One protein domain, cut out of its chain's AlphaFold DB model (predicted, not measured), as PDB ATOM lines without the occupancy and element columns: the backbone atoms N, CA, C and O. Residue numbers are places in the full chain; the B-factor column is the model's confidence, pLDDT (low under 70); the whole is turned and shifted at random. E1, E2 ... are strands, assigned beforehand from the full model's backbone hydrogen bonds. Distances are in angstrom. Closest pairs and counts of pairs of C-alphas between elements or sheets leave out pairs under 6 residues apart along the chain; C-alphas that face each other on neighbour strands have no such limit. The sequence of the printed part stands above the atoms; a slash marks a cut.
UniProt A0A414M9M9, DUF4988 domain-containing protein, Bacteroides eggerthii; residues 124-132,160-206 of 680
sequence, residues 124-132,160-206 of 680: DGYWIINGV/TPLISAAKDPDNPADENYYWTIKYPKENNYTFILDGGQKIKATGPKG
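AT A GLANCE: This is residues 124 to 132 and 160 to 206 of the 680 residues of the protein "DUF4988 domain-containing protein" of Bacteroides eggerthii (UniProt A0A414M9M9). With little regular structure, the model is an antiparallel hairpin of E2 and E3, with the unnamed stretch 183 to 206 folding back so that residues 190 to 191 pair with residues 180 to 181 of E3, and a small strand, E1, off to itself. The printed part has 56 residues, no named helix and three strands in the order E1, E2, E3, holding 16 residues, class all strand. It is loose, radius of gyration of the C-alphas 12.7 A, and spans 42 by 24 by 19 A.

IN THESE COORDINATES: E1, residues 126 to 129, begins with C-alpha 126 at (43.134, 29.015, -8.790) and is 10.0 A from first to last C-alpha. E2, residues 162 to 167, is 16.0 A; E3, residues 177 to 182, is 15.6 A and ends with C-alpha 182 at (37.419, 42.058, -4.316).

HOW THE PARTS SIT: E1 is apart from E2 and E3. E2 and E3, antiparallel at 144 degrees, have N 164 and O 180 within hydrogen-bond range, 3.0 A.

THE WHOLE: Residues 133 to 159 are cut out; C-alphas 132 and 160 are 16.1 A apart. Residues 203 to 206 are under pLDDT 70.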
ATOM      1  N   ASP A 124      46.669  24.033 -10.498       78.25
ATOM      2  CA  ASP A 124      45.293  23.527 -10.564       78.25
ATOM      3  C   ASP A 124      44.232  24.609 -10.857       78.25
ATOM      4  O   ASP A 124      43.030  24.356 -10.744       78.25
ATOM      5  N   GLY A 125      44.663  25.800 -11.282       79.50
ATOM      6  CA  GLY A 125      43.817  26.814 -11.913       79.50
ATOM      7  C   GLY A 125      43.155  27.832 -10.980       79.50
ATOM      8  O   GLY A 125      42.183  28.460 -11.398       79.50
ATOM      9  N   TYR A 126      43.646  28.022  -9.752       82.94
ATOM     10  CA  TYR A 126      43.134  29.015  -8.790       82.94
ATOM     11  C   TYR A 126      44.028  30.255  -8.724       82.94
ATOM     12  O   TYR A 126      45.222  30.176  -8.999       82.94
ATOM     13  N   TRP A 127      43.489  31.409  -8.325       82.62
ATOM     14  CA  TRP A 127      44.320  32.606  -8.140       82.62
ATOM     15  C   TRP A 127      45.317  32.428  -6.989       82.62
ATOM     16  O   TRP A 127      44.981  31.852  -5.953       82.62
ATOM     17  N   ILE A 128      46.526  32.967  -7.152       82.31
ATOM     18  CA  ILE A 128      47.551  33.113  -6.111       82.31
ATOM     19  C   ILE A 128      47.819  34.605  -5.906       82.31
ATOM     20  O   ILE A 128      48.148  35.303  -6.863       82.31
ATOM     21  N   ILE A 129      47.743  35.079  -4.662       82.62
ATOM     22  CA  ILE A 129      48.092  36.455  -4.280       82.62
ATOM     23  C   ILE A 129      49.188  36.392  -3.219       82.62
ATOM     24  O   ILE A 129      49.002  35.777  -2.172       82.62
ATOM     25  N   ASN A 130      50.349  36.987  -3.500       76.88
ATOM     26  CA  ASN A 130      51.543  36.942  -2.641       76.88
ATOM     27  C   ASN A 130      51.902  35.521  -2.168       76.88
ATOM     28  O   ASN A 130      52.240  35.299  -1.010       76.88
ATOM     29  N   GLY A 131      51.799  34.543  -3.072       79.12
ATOM     30  CA  GLY A 131      52.109  33.142  -2.776       79.12
ATOM     31  C   GLY A 131      51.005  32.369  -2.044       79.12
ATOM     32  O   GLY A 131      51.127  31.156  -1.902       79.12
ATOM     33  N   VAL A 132      49.908  33.016  -1.634       80.00
ATOM     34  CA  VAL A 132      48.758  32.351  -1.005       80.00
ATOM     35  C   VAL A 132      47.715  32.004  -2.063       80.00
ATOM     36  O   VAL A 132      47.205  32.877  -2.768       80.00
ATOM     37  N   THR A 160      37.394  36.803 -12.390       75.62
ATOM     38  CA  THR A 160      38.570  37.695 -12.222       75.62
ATOM     39  C   THR A 160      38.410  38.627 -11.013       75.62
ATOM     40  O   THR A 160      37.522  39.483 -11.037       75.62
ATOM     41  N   PRO A 161      39.262  38.541  -9.973       79.56
ATOM     42  CA  PRO A 161      39.224  39.467  -8.846       79.56
ATOM     43  C   PRO A 161      39.733  40.867  -9.226       79.56
ATOM     44  O   PRO A 161      40.623  41.022 -10.062       79.56
ATOM     45  N   LEU A 162      39.194  41.898  -8.572       82.31
ATOM     46  CA  LEU A 162      39.622  43.292  -8.724       82.31
ATOM     47  C   LEU A 162      40.615  43.663  -7.619       82.31
ATOM     48  O   LEU A 162      40.260  43.619  -6.442       82.31
ATOM     49  N   ILE A 163      41.821  44.086  -7.999       84.12
ATOM     50  CA  ILE A 163      42.820  44.642  -7.075       84.12
ATOM     51  C   ILE A 163      42.777  46.169  -7.146       84.12
ATOM     52  O   ILE A 163      42.804  46.744  -8.233       84.12
ATOM     53  N   SER A 164      42.711  46.825  -5.990       84.38
ATOM     54  CA  SER A 164      42.682  48.285  -5.864       84.38
ATOM     55  C   SER A 164      43.443  48.725  -4.610       84.38
ATOM     56  O   SER A 164      44.122  47.919  -3.976       84.38
ATOM     57  N   ALA A 165      43.353  50.000  -4.242       84.56
ATOM     58  CA  ALA A 165      43.835  50.499  -2.966       84.56
ATOM     59  C   ALA A 165      42.749  51.320  -2.262       84.56
ATOM     60  O   ALA A 165      42.049  52.113  -2.892       84.56
ATOM     61  N   ALA A 166      42.617  51.147  -0.949       84.75
ATOM     62  CA  ALA A 166      41.670  51.888  -0.122       84.75
ATOM     63  C   ALA A 166      42.304  52.288   1.216       84.75
ATOM     64  O   ALA A 166      43.261  51.660   1.674       84.75
ATOM     65  N   LYS A 167      41.764  53.338   1.843       86.38
ATOM     66  CA  LYS A 167      42.072  53.662   3.242       86.38
ATOM     67  C   LYS A 167      41.397  52.660   4.165       86.38
ATOM     68  O   LYS A 167      40.361  52.105   3.811       86.38
ATOM     69  N   ASP A 168      41.978  52.465   5.341       84.25
ATOM     70  CA  ASP A 168      41.410  51.614   6.375       84.25
ATOM     71  C   ASP A 168      40.204  52.297   7.045       84.25
ATOM     72  O   ASP A 168      40.402  53.253   7.798       84.25
ATOM     73  N   PRO A 169      38.955  51.863   6.788       81.31
ATOM     74  CA  PRO A 169      37.788  52.497   7.398       81.31
ATOM     75  C   PRO A 169      37.754  52.308   8.920       81.31
ATOM     76  O   PRO A 169      37.170  53.140   9.611       81.31
ATOM     77  N   ASP A 170      38.416  51.269   9.442       83.31
ATOM     78  CA  ASP A 170      38.500  50.991  10.880       83.31
ATOM     79  C   ASP A 170      39.538  51.883  11.587       83.31
ATOM     80  O   ASP A 170      39.547  51.978  12.815       83.31
ATOM     81  N   ASN A 171      40.399  52.568  10.823       83.50
ATOM     82  CA  ASN A 171      41.400  53.497  11.339       83.50
ATOM     83  C   ASN A 171      41.473  54.786  10.492       83.50
ATOM     84  O   ASN A 171      42.454  55.022   9.787       83.50
ATOM     85  N   PRO A 172      40.455  55.662  10.563       78.75
ATOM     86  CA  PRO A 172      40.336  56.832   9.687       78.75
ATOM     87  C   PRO A 172      41.407  57.916   9.907       78.75
ATOM     88  O   PRO A 172      41.543  58.803   9.065       78.75
ATOM     89  N   ALA A 173      42.161  57.866  11.013       79.25
ATOM     90  CA  ALA A 173      43.303  58.753  11.257       79.25
ATOM     91  C   ALA A 173      44.559  58.340  10.469       79.25
ATOM     92  O   ALA A 173      45.500  59.123  10.354       79.25
ATOM     93  N   ASP A 174      44.587  57.119   9.933       80.81
ATOM     94  CA  ASP A 174      45.668  56.658   9.080       80.81
ATOM     95  C   ASP A 174      45.493  57.202   7.654       80.81
ATOM     96  O   ASP A 174      44.534  56.893   6.941       80.81
ATOM     97  N   GLU A 175      46.432  58.037   7.212       79.62
ATOM     98  CA  GLU A 175      46.420  58.592   5.859       79.62
ATOM     99  C   GLU A 175      46.922  57.607   4.789       79.62
ATOM    100  O   GLU A 175      46.806  57.901   3.596       79.62
ATOM    101  N   ASN A 176      47.447  56.440   5.182       81.62
ATOM    102  CA  ASN A 176      47.975  55.447   4.254       81.62
ATOM    103  C   ASN A 176      46.857  54.753   3.456       81.62
ATOM    104  O   ASN A 176      45.800  54.389   3.972       81.62
ATOM    105  N   TYR A 177      47.138  54.499   2.180       83.25
ATOM    106  CA  TYR A 177      46.350  53.594   1.347       83.25
ATOM    107  C   TYR A 177      46.946  52.192   1.409       83.25
ATOM    108  O   TYR A 177      48.169  52.037   1.390       83.25
ATOM    109  N   TYR A 178      46.089  51.177   1.430       87.50
ATOM    110  CA  TYR A 178      46.466  49.768   1.483       87.50
ATOM    111  C   TYR A 178      45.886  49.012   0.295       87.50
ATOM    112  O   TYR A 178      44.784  49.325  -0.153       87.50
ATOM    113  N   TRP A 179      46.616  48.014  -0.207       87.69
ATOM    114  CA  TRP A 179      46.137  47.165  -1.296       87.69
ATOM    115  C   TRP A 179      44.930  46.329  -0.858       87.69
ATOM    116  O   TRP A 179      44.933  45.711   0.211       87.69
ATOM    117  N   THR A 180      43.905  46.286  -1.701       87.38
ATOM    118  CA  THR A 180      42.656  45.556  -1.479       87.38
ATOM    119  C   THR A 180      42.353  44.622  -2.639       87.38
ATOM    120  O   THR A 180      42.795  44.853  -3.766       87.38
ATOM    121  N   ILE A 181      41.592  43.565  -2.362       86.56
ATOM    122  CA  ILE A 181      41.095  42.617  -3.357       86.56
ATOM    123  C   ILE A 181      39.590  42.408  -3.180       86.56
ATOM    124  O   ILE A 181      39.100  42.289  -2.059       86.56
ATOM    125  N   LYS A 182      38.847  42.383  -4.285       84.50
ATOM    126  CA  LYS A 182      37.419  42.058  -4.316       84.50
ATOM    127  C   LYS A 182      37.184  40.885  -5.260       84.50
ATOM    128  O   LYS A 182      37.488  40.993  -6.449       84.50
ATOM    129  N   TYR A 183      36.617  39.800  -4.743       79.75
ATOM    130  CA  TYR A 183      36.288  38.618  -5.538       79.75
ATOM    131  C   TYR A 183      34.919  38.770  -6.226       79.75
ATOM    132  O   TYR A 183      34.034  39.424  -5.671       79.75
ATOM    133  N   PRO A 184      34.696  38.193  -7.425       74.19
ATOM    134  CA  PRO A 184      33.478  38.438  -8.214       74.19
ATOM    135  C   PRO A 184      32.157  38.063  -7.535       74.19
ATOM    136  O   PRO A 184      31.130  38.672  -7.824       74.19
ATOM    137  N   LYS A 185      32.180  37.087  -6.618       73.81
ATOM    138  CA  LYS A 185      30.998  36.626  -5.866       73.81
ATOM    139  C   LYS A 185      30.811  37.346  -4.529       73.81
ATOM    140  O   LYS A 185      29.867  37.047  -3.800       73.81
ATOM    141  N   GLU A 186      31.674  38.308  -4.218       79.19
ATOM    142  CA  GLU A 186      31.631  39.091  -2.988       79.19
ATOM    143  C   GLU A 186      31.228  40.542  -3.272       79.19
ATOM    144  O   GLU A 186      31.630  41.159  -4.260       79.19
ATOM    145  N   ASN A 187      30.437  41.132  -2.374       81.25
ATOM    146  CA  ASN A 187      30.005  42.525  -2.527       81.25
ATOM    147  C   ASN A 187      31.070  43.532  -2.066       81.25
ATOM    148  O   ASN A 187      31.144  44.634  -2.619       81.25
ATOM    149  N   ASN A 188      31.920  43.144  -1.113       83.81
ATOM    150  CA  ASN A 188      32.912  44.009  -0.475       83.81
ATOM    151  C   ASN A 188      34.336  43.554  -0.800       83.81
ATOM    152  O   ASN A 188      34.561  42.395  -1.128       83.81
ATOM    153  N   TYR A 189      35.291  44.480  -0.721       85.75
ATOM    154  CA  TYR A 189      36.708  44.140  -0.793       85.75
ATOM    155  C   TYR A 189      37.220  43.681   0.577       85.75
ATOM    156  O   TYR A 189      36.663  44.036   1.617       85.75
ATOM    157  N   THR A 190      38.340  42.971   0.573       87.06
ATOM    158  CA  THR A 190      39.164  42.698   1.751       87.06
ATOM    159  C   THR A 190      40.561  43.293   1.558       87.06
ATOM    160  O   THR A 190      40.973  43.600   0.436       87.06
ATOM    161  N   PHE A 191      41.291  43.531   2.649       87.88
ATOM    162  CA  PHE A 191      42.677  44.003   2.573       87.88
ATOM    163  C   PHE A 191      43.620  42.838   2.280       87.88
ATOM    164  O   PHE A 191      43.519  41.788   2.912       87.88
ATOM    165  N   ILE A 192      44.567  43.040   1.363       85.94
ATOM    166  CA  ILE A 192      45.617  42.056   1.106       85.94
ATOM    167  C   ILE A 192      46.605  42.103   2.272       85.94
ATOM    168  O   ILE A 192      47.126  43.168   2.622       85.94
ATOM    169  N   LEU A 193      46.858  40.935   2.859       84.19
ATOM    170  CA  LEU A 193      47.757  40.772   3.995       84.19
ATOM    171  C   LEU A 193      49.048  40.065   3.564       84.19
ATOM    172  O   LEU A 193      49.009  39.119   2.783       84.19
ATOM    173  N   ASP A 194      50.180  40.502   4.113       77.94
ATOM    174  CA  ASP A 194      51.462  39.785   4.092       77.94
ATOM    175  C   ASP A 194      51.868  39.545   5.554       77.94
ATOM    176  O   ASP A 194      51.951  40.492   6.339       77.94
ATOM    177  N   GLY A 195      51.993  38.283   5.976       75.69
ATOM    178  CA  GLY A 195      52.283  37.938   7.377       75.69
ATOM    179  C   GLY A 195      51.277  38.485   8.409       75.69
ATOM    180  O   GLY A 195      51.649  38.733   9.553       75.69
ATOM    181  N   GLY A 196      50.017  38.713   8.011       79.06
ATOM    182  CA  GLY A 196      48.963  39.284   8.864       79.06
ATOM    183  C   GLY A 196      48.907  40.818   8.904       79.06
ATOM    184  O   GLY A 196      48.016  41.365   9.551       79.06
ATOM    185  N   GLN A 197      49.800  41.524   8.201       81.94
ATOM    186  CA  GLN A 197      49.801  42.991   8.116       81.94
ATOM    187  C   GLN A 197      49.280  43.489   6.763       81.94
ATOM    188  O   GLN A 197      49.589  42.913   5.720       81.94
ATOM    189  N   LYS A 198      48.511  44.588   6.772       86.75
ATOM    190  CA  LYS A 198      48.016  45.251   5.552       86.75
ATOM    191  C   LYS A 198      49.190  45.834   4.754       86.75
ATOM    192  O   LYS A 198      50.044  46.519   5.315       86.75
ATOM    193  N   ILE A 199      49.215  45.617   3.440       85.06
ATOM    194  CA  ILE A 199      50.304  46.094   2.569       85.06
ATOM    195  C   ILE A 199      50.030  47.530   2.115       85.06
ATOM    196  O   ILE A 199      49.028  47.781   1.446       85.06
ATOM    197  N   LYS A 200      50.920  48.473   2.446       83.69
ATOM    198  CA  LYS A 200      50.803  49.875   2.012       83.69
ATOM    199  C   LYS A 200      50.982  50.001   0.497       83.69
ATOM    200  O   LYS A 200      51.961  49.513  -0.060       83.69
ATOM    201  N   ALA A 201      50.073  50.725  -0.143       77.75
ATOM    202  CA  ALA A 201      50.095  51.036  -1.570       77.75
ATOM    203  C   ALA A 201      50.960  52.266  -1.921       77.75
ATOM    204  O   ALA A 201      51.035  52.654  -3.082       77.75
ATOM    205  N   THR A 202      51.617  52.892  -0.934       70.38
ATOM    206  CA  THR A 202      52.469  54.087  -1.105       70.38
ATOM    207  C   THR A 202      53.748  53.990  -0.258       70.38
ATOM    208  O   THR A 202      53.755  53.311   0.771       70.38
ATOM    209  N   GLY A 203      54.834  54.640  -0.702       65.50
ATOM    210  CA  GLY A 203      56.093  54.804   0.047       65.50
ATOM    211  C   GLY A 203      56.192  56.175   0.748       65.50
ATOM    212  O   GLY A 203      55.421  57.079   0.417       65.50
ATOM    213  N   PRO A 204      57.104  56.362   1.726       61.47
ATOM    214  CA  PRO A 204      57.281  57.638   2.425       61.47
ATOM    215  C   PRO A 204      57.780  58.754   1.489       61.47
ATOM    216  O   PRO A 204      58.669  58.552   0.661       61.47
ATOM    217  N   LYS A 205      57.205  59.954   1.642       58.47
ATOM    218  CA  LYS A 205      57.564  61.168   0.888       58.47
ATOM    219  C   LYS A 205      58.979  61.641   1.264       58.47
ATOM    220  O   LYS A 205      59.294  61.680   2.448       58.47
ATOM    221  N   GLY A 206      59.801  62.013   0.276       59.28
ATOM    222  CA  GLY A 206      61.145  62.574   0.503       59.28
ATOM    223  C   GLY A 206      61.131  63.988   1.106       59.28
ATOM    224  O   GLY A 206      60.115  64.688   1.041       59.28
TER     225      GLY A 206